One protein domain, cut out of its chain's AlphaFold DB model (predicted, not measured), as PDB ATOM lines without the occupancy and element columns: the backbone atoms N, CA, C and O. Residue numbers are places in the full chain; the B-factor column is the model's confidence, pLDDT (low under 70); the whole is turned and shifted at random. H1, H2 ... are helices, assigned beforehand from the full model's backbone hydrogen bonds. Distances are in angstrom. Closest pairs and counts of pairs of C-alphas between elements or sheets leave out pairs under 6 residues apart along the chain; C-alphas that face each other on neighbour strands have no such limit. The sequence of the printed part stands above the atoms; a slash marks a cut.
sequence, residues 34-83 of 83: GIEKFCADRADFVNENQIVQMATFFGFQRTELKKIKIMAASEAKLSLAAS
ATOM      1  N   GLY A  34     -46.095 -40.671 -29.694       85.81
ATOM      2  CA  GLY A  34     -45.404 -41.758 -30.388       85.81
ATOM      3  C   GLY A  34     -45.447 -41.521 -31.893       85.81
ATOM      4  O   GLY A  34     -46.352 -40.836 -32.384       85.81
ATOM      5  N   ILE A  35     -44.462 -42.034 -32.632       86.75
ATOM      6  CA  ILE A  35     -44.379 -41.819 -34.081       86.75
ATOM      7  C   ILE A  35     -45.575 -42.438 -34.818       86.75
ATOM      8  O   ILE A  35     -46.086 -41.852 -35.769       86.75
ATOM      9  N   GLU A  36     -46.112 -43.540 -34.297       86.19
ATOM     10  CA  GLU A  36     -47.304 -44.238 -34.787       86.19
ATOM     11  C   GLU A  36     -48.591 -43.402 -34.703       86.19
ATOM     12  O   GLU A  36     -49.630 -43.776 -35.242       86.19
ATOM     13  N   LYS A  37     -48.551 -42.261 -34.005       83.62
ATOM     14  CA  LYS A  37     -49.661 -41.303 -33.937       83.62
ATOM     15  C   LYS A  37     -49.587 -40.232 -35.031       83.62
ATOM     16  O   LYS A  37     -50.547 -39.484 -35.194       83.62
ATOM     17  N   PHE A  38     -48.470 -40.143 -35.754       86.69
ATOM     18  CA  PHE A  38     -48.244 -39.180 -36.837       86.69
ATOM     19  C   PHE A  38     -48.032 -39.857 -38.192       86.69
ATOM     20  O   PHE A  38     -48.423 -39.291 -39.210       86.69
ATOM     21  N   CYS A  39     -47.456 -41.058 -38.202       86.38
ATOM     22  CA  CYS A  39     -47.209 -41.846 -39.400       86.38
ATOM     23  C   CYS A  39     -47.978 -43.174 -39.326       86.38
ATOM     24  O   CYS A  39     -48.019 -43.802 -38.267       86.38
ATOM     25  N   ALA A  40     -48.587 -43.590 -40.441       85.62
ATOM     26  CA  ALA A  40     -49.293 -44.870 -40.528       85.62
ATOM     27  C   ALA A  40     -48.300 -46.038 -40.597       85.62
ATOM     28  O   ALA A  40     -48.479 -47.037 -39.901       85.62
ATOM     29  N   ASP A  41     -47.232 -45.873 -41.379       84.81
ATOM     30  CA  ASP A  41     -46.033 -46.699 -41.329       84.81
ATOM     31  C   ASP A  41     -44.861 -45.869 -40.792       84.81
ATOM     32  O   ASP A  41     -44.716 -44.684 -41.089       84.81
ATOM     33  N   ARG A  42     -43.977 -46.490 -40.012       84.88
ATOM     34  CA  ARG A  42     -42.751 -45.838 -39.541       84.88
ATOM     35  C   ARG A  42     -41.847 -45.407 -40.706       84.88
ATOM     36  O   ARG A  42     -41.124 -44.428 -40.563       84.88
ATOM     37  N   ALA A  43     -41.915 -46.087 -41.852       86.75
ATOM     38  CA  ALA A  43     -41.210 -45.723 -43.080       86.75
ATOM     39  C   ALA A  43     -41.704 -44.409 -43.718       86.75
ATOM     40  O   ALA A  43     -40.967 -43.801 -44.492       86.75
ATOM     41  N   ASP A  44     -42.906 -43.931 -43.369       88.50
ATOM     42  CA  ASP A  44     -43.432 -42.639 -43.839       88.50
ATOM     43  C   ASP A  44     -42.791 -41.442 -43.111       88.50
ATOM     44  O   ASP A  44     -43.049 -40.278 -43.443       88.50
ATOM     45  N   PHE A  45     -41.983 -41.704 -42.078       91.25
ATOM     46  CA  PHE A  45     -41.209 -40.674 -41.404       91.25
ATOM     47  C   PHE A  45     -40.055 -40.210 -42.297       91.25
ATOM     48  O   PHE A  45     -39.110 -40.948 -42.571       91.25
ATOM     49  N   VAL A  46     -40.114 -38.948 -42.714       92.31
ATOM     50  CA  VAL A  46     -39.100 -38.325 -43.568       92.31
ATOM     51  C   VAL A  46     -38.063 -37.588 -42.727       92.31
ATOM     52  O   VAL A  46     -36.861 -37.741 -42.934       92.31
ATOM     53  N   ASN A  47     -38.513 -36.730 -41.807       92.94
ATOM     54  CA  ASN A  47     -37.645 -35.959 -40.916       92.94
ATOM     55  C   ASN A  47     -38.421 -35.350 -39.738       92.94
ATOM     56  O   ASN A  47     -39.651 -35.311 -39.720       92.94
ATOM     57  N   GLU A  48     -37.685 -34.795 -38.770       94.00
ATOM     58  CA  GLU A  48     -38.258 -34.124 -37.595       94.00
ATOM     59  C   GLU A  48     -39.255 -33.013 -37.976       94.00
ATOM     60  O   GLU A  48     -40.311 -32.867 -37.354       94.00
ATOM     61  N   ASN A  49     -38.942 -32.235 -39.014       95.56
ATOM     62  CA  ASN A  49     -39.712 -31.052 -39.378       95.56
ATOM     63  C   ASN A  49     -41.116 -31.399 -39.904       95.56
ATOM     64  O   ASN A  49     -42.057 -30.669 -39.602       95.56
ATOM     65  N   GLN A  50     -41.281 -32.527 -40.603       94.31
ATOM     66  CA  GLN A  50     -42.594 -33.058 -41.005       94.31
ATOM     67  C   GLN A  50     -43.533 -33.170 -39.794       94.31
ATOM     68  O   GLN A  50     -44.631 -32.612 -39.792       94.31
ATOM     69  N   ILE A  51     -43.072 -33.834 -38.732       94.62
ATOM     70  CA  ILE A  51     -43.866 -34.098 -37.526       94.62
ATOM     71  C   ILE A  51     -44.188 -32.800 -36.784       94.62
ATOM     72  O   ILE A  51     -45.322 -32.579 -36.353       94.62
ATOM     73  N   VAL A  52     -43.207 -31.902 -36.664       93.25
ATOM     74  CA  VAL A  52     -43.388 -30.605 -35.996       93.25
ATOM     75  C   VAL A  52     -44.385 -29.720 -36.749       93.25
ATOM     76  O   VAL A  52     -45.212 -29.054 -36.116       93.25
ATOM     77  N   GLN A  53     -44.347 -29.721 -38.083       91.31
ATOM     78  CA  GLN A  53     -45.296 -28.979 -38.914       91.31
ATOM     79  C   GLN A  53     -46.711 -29.547 -38.800       91.31
ATOM     80  O   GLN A  53     -47.641 -28.774 -38.574       91.31
ATOM     81  N   MET A  54     -46.877 -30.873 -38.859       88.00
ATOM     82  CA  MET A  54     -48.173 -31.526 -38.634       88.00
ATOM     83  C   MET A  54     -48.740 -31.169 -37.260       88.00
ATOM     84  O   MET A  54     -49.877 -30.717 -37.152       88.00
ATOM     85  N   ALA A  55     -47.936 -31.294 -36.204       88.00
ATOM     86  CA  ALA A  55     -48.355 -30.944 -34.854       88.00
ATOM     87  C   ALA A  55     -48.792 -29.476 -34.736       88.00
ATOM     88  O   ALA A  55     -49.811 -29.161 -34.126       88.00
ATOM     89  N   THR A  56     -48.054 -28.565 -35.363       86.19
ATOM     90  CA  THR A  56     -48.424 -27.146 -35.367       86.19
ATOM     91  C   THR A  56     -49.740 -26.919 -36.115       86.19
ATOM     92  O   THR A  56     -50.607 -26.203 -35.619       86.19
ATOM     93  N   PHE A  57     -49.918 -27.568 -37.270       83.75
ATOM     94  CA  PHE A  57     -51.144 -27.499 -38.068       83.75
ATOM     95  C   PHE A  57     -52.373 -28.003 -37.295       83.75
ATOM     96  O   PHE A  57     -53.419 -27.361 -37.322       83.75
ATOM     97  N   PHE A  58     -52.234 -29.093 -36.535       80.69
ATOM     98  CA  PHE A  58     -53.299 -29.639 -35.681       80.69
ATOM     99  C   PHE A  58     -53.487 -28.895 -34.349       80.69
ATOM    100  O   PHE A  58     -54.305 -29.299 -33.524       80.69
ATOM    101  N   GLY A  59     -52.770 -27.790 -34.134       79.38
ATOM    102  CA  GLY A  59     -52.983 -26.907 -32.991       79.38
ATOM    103  C   GLY A  59     -52.272 -27.326 -31.705       79.38
ATOM    104  O   GLY A  59     -52.575 -26.763 -30.653       79.38
ATOM    105  N   PHE A  60     -51.307 -28.248 -31.760       81.88
ATOM    106  CA  PHE A  60     -50.461 -28.555 -30.605       81.88
ATOM    107  C   PHE A  60     -49.554 -27.366 -30.281       81.88
ATOM    108  O   PHE A  60     -48.878 -26.809 -31.150       81.88
ATOM    109  N   GLN A  61     -49.497 -26.984 -29.005       83.31
ATOM    110  CA  GLN A  61     -48.761 -25.796 -28.566       83.31
ATOM    111  C   GLN A  61     -47.963 -26.053 -27.282       83.31
ATOM    112  O   GLN A  61     -48.134 -27.055 -26.588       83.31
ATOM    113  N   ARG A  62     -47.063 -25.116 -26.952       87.19
ATOM    114  CA  ARG A  62     -46.332 -25.051 -25.671       87.19
ATOM    115  C   ARG A  62     -45.701 -26.398 -25.274       87.19
ATOM    116  O   ARG A  62     -44.788 -26.879 -25.943       87.19
ATOM    117  N   THR A  63     -46.151 -26.984 -24.165       82.00
ATOM    118  CA  THR A  63     -45.595 -28.205 -23.572       82.00
ATOM    119  C   THR A  63     -45.810 -29.431 -24.457       82.00
ATOM    120  O   THR A  63     -44.925 -30.282 -24.524       82.00
ATOM    121  N   GLU A  64     -46.937 -29.518 -25.163       80.75
ATOM    122  CA  GLU A  64     -47.231 -30.631 -26.073       80.75
ATOM    123  C   GLU A  64     -46.312 -30.571 -27.289       80.75
ATOM    124  O   GLU A  64     -45.623 -31.542 -27.593       80.75
ATOM    125  N   LEU A  65     -46.182 -29.388 -27.899       88.50
ATOM    126  CA  LEU A  65     -45.258 -29.181 -29.013       88.50
ATOM    127  C   LEU A  65     -43.803 -29.457 -28.607       88.50
ATOM    128  O   LEU A  65     -43.043 -30.034 -29.381       88.50
ATOM    129  N   LYS A  66     -43.405 -29.101 -27.377       90.56
ATOM    130  CA  LYS A  66     -42.071 -29.430 -26.851       90.56
ATOM    131  C   LYS A  66     -41.847 -30.943 -26.771       90.56
ATOM    132  O   LYS A  66     -40.786 -31.414 -27.169       90.56
ATOM    133  N   LYS A  67     -42.828 -31.699 -26.275       88.50
ATOM    134  CA  LYS A  67     -42.755 -33.166 -26.205       88.50
ATOM    135  C   LYS A  67     -42.690 -33.797 -27.597       88.50
ATOM    136  O   LYS A  67     -41.890 -34.702 -27.801       88.50
ATOM    137  N   ILE A  68     -43.465 -33.282 -28.555       90.44
ATOM    138  CA  ILE A  68     -43.454 -33.757 -29.947       90.44
ATOM    139  C   ILE A  68     -42.091 -33.516 -30.596       90.44
ATOM    140  O   ILE A  68     -41.553 -34.430 -31.206       90.44
ATOM    141  N   LYS A  69     -41.488 -32.334 -30.404       94.25
ATOM    142  CA  LYS A  69     -40.124 -32.045 -30.884       94.25
ATOM    143  C   LYS A  69     -39.098 -33.041 -30.336       94.25
ATOM    144  O   LYS A  69     -38.305 -33.587 -31.088       94.25
ATOM    145  N   ILE A  70     -39.145 -33.325 -29.032       94.25
ATOM    146  CA  ILE A  70     -38.240 -34.301 -28.398       94.25
ATOM    147  C   ILE A  70     -38.443 -35.712 -28.974       94.25
ATOM    148  O   ILE A  70     -37.461 -36.411 -29.233       94.25
ATOM    149  N   MET A  71     -39.695 -36.123 -29.186       93.94
ATOM    150  CA  MET A  71     -40.017 -37.409 -29.808       93.94
ATOM    151  C   MET A  71     -39.479 -37.471 -31.241       93.94
ATOM    152  O   MET A  71     -38.721 -38.381 -31.556       93.94
ATOM    153  N   ALA A  72     -39.783 -36.474 -32.071       94.06
ATOM    154  CA  ALA A  72     -39.390 -36.443 -33.475       94.06
ATOM    155  C   ALA A  72     -37.858 -36.396 -33.652       94.06
ATOM    156  O   ALA A  72     -37.315 -37.062 -34.532       94.06
ATOM    157  N   ALA A  73     -37.144 -35.695 -32.766       94.75
ATOM    158  CA  ALA A  73     -35.683 -35.713 -32.727       94.75
ATOM    159  C   ALA A  73     -35.114 -37.084 -32.314       94.75
ATOM    160  O   ALA A  73     -34.060 -37.497 -32.799       94.75
ATOM    161  N   SER A  74     -35.782 -37.791 -31.397       92.62
ATOM    162  CA  SER A  74     -35.399 -39.159 -31.014       92.62
ATOM    163  C   SER A  74     -35.631 -40.134 -32.165       92.62
ATOM    164  O   SER A  74     -34.771 -40.967 -32.440       92.62
ATOM    165  N   GLU A  75     -36.745 -39.979 -32.875       92.25
ATOM    166  CA  GLU A  75     -37.094 -40.795 -34.031       92.25
ATOM    167  C   GLU A  75     -36.095 -40.618 -35.176       92.25
ATOM    168  O   GLU A  75     -35.557 -41.604 -35.670       92.25
ATOM    169  N   ALA A  76     -35.724 -39.374 -35.501       91.12
ATOM    170  CA  ALA A  76     -34.689 -39.086 -36.495       91.12
ATOM    171  C   ALA A  76     -33.373 -39.821 -36.204       91.12
ATOM    172  O   ALA A  76     -32.769 -40.402 -37.103       91.12
ATOM    173  N   LYS A  77     -32.945 -39.854 -34.936       90.44
ATOM    174  CA  LYS A  77     -31.737 -40.587 -34.527       90.44
ATOM    175  C   LYS A  77     -31.875 -42.096 -34.720       90.44
ATOM    176  O   LYS A  77     -30.902 -42.735 -35.105       90.44
ATOM    177  N   LEU A  78     -33.054 -42.658 -34.451       87.75
ATOM    178  CA  LEU A  78     -33.321 -44.085 -34.642       87.75
ATOM    179  C   LEU A  78     -33.327 -44.458 -36.129       87.75
ATOM    180  O   LEU A  78     -32.723 -45.463 -36.490       87.75
ATOM    181  N   SER A  79     -33.925 -43.634 -36.992       81.94
ATOM    182  CA  SER A  79     -33.922 -43.854 -38.446       81.94
ATOM    183  C   SER A  79     -32.510 -43.801 -39.039       81.94
ATOM    184  O   SER A  79     -32.161 -44.639 -39.865       81.94
ATOM    185  N   LEU A  80     -31.668 -42.874 -38.568       76.75
ATOM    186  CA  LEU A  80     -30.254 -42.783 -38.958       76.75
ATOM    187  C   LEU A  80     -29.416 -43.983 -38.494       76.75
ATOM    188  O   LEU A  80     -28.458 -44.339 -39.166       76.75
ATOM    189  N   ALA A  81     -29.751 -44.597 -37.357       71.88
ATOM    190  CA  ALA A  81     -29.047 -45.773 -36.839       71.88
ATOM    191  C   ALA A  81     -29.494 -47.097 -37.488       71.88
ATOM    192  O   ALA A  81     -28.820 -48.112 -37.328       71.88
ATOM    193  N   ALA A  82     -30.639 -47.096 -38.175       63.22
ATOM    194  CA  ALA A  82     -31.195 -48.251 -38.879       63.22
ATOM    195  C   ALA A  82     -30.867 -48.269 -40.387       63.22
ATOM    196  O   ALA A  82     -31.244 -49.223 -41.068       63.22
ATOM    197  N   SER A  83     -30.206 -47.219 -40.886       56.03
ATOM    198  CA  SER A  83     -29.756 -47.045 -42.277       56.03
ATOM    199  C   SER A  83     -28.293 -47.449 -42.431       56.03
ATOM    200  O   SER A  83     -27.950 -48.003 -43.497       56.03
TER     201      SER A  83
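This is residues 34 to 83 of the 83 residues of an uncharacterized protein of Acidobacteria bacterium (UniProt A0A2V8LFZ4). A helical hairpin with arms of unequal length: the short helix H1 lies side by side with the first half of the long helix H2, which makes the longest axis. Before H1, residues 34 to 47 make a long looped stretch with no named element, their C-alphas 6 to 12 A from the mean of all C-alphas. The printed part has 50 residues, with two named helices in the order H1, H2 and no named strand; its class is all helix. It is compact, with a radius of gyration of the C-alphas of 10.4 A, and elongated in outline, spanning 32 by 18 by 15 A.

The printed part begins at Gly 34, C-alpha at (-45.404, -41.758, -30.388), and residues 34 to 47 hold no named element. H1 is residues 48 to 57, 14.5 A from first to last C-alpha, beginning at (-38.258, -34.124, -37.595). H2 is residues 62 to 81, 29.2 A long, ending at (-29.047, -45.773, -36.839).

H1 and H2 form a helical hairpin, joined by a tight link of 4 residues. They touch, with 15 pairs of C-alphas within 8 A; the closest C-alphas are those of Glu 48 and Ala 72, 4.9 A apart. They run opposite ways at a shallow tilt of 27 degrees, centre to centre 10.4 A. In H1 and H2 every O i to N i+4 pair is within hydrogen-bond range.

The two C-alphas farthest apart are those of Arg 62 and Ser 83, at 32.2 A. The printed part has no cut and ends at the chain's last residue. The mean pLDDT of the printed part is 86.8; residues 82 to 83 are under 70.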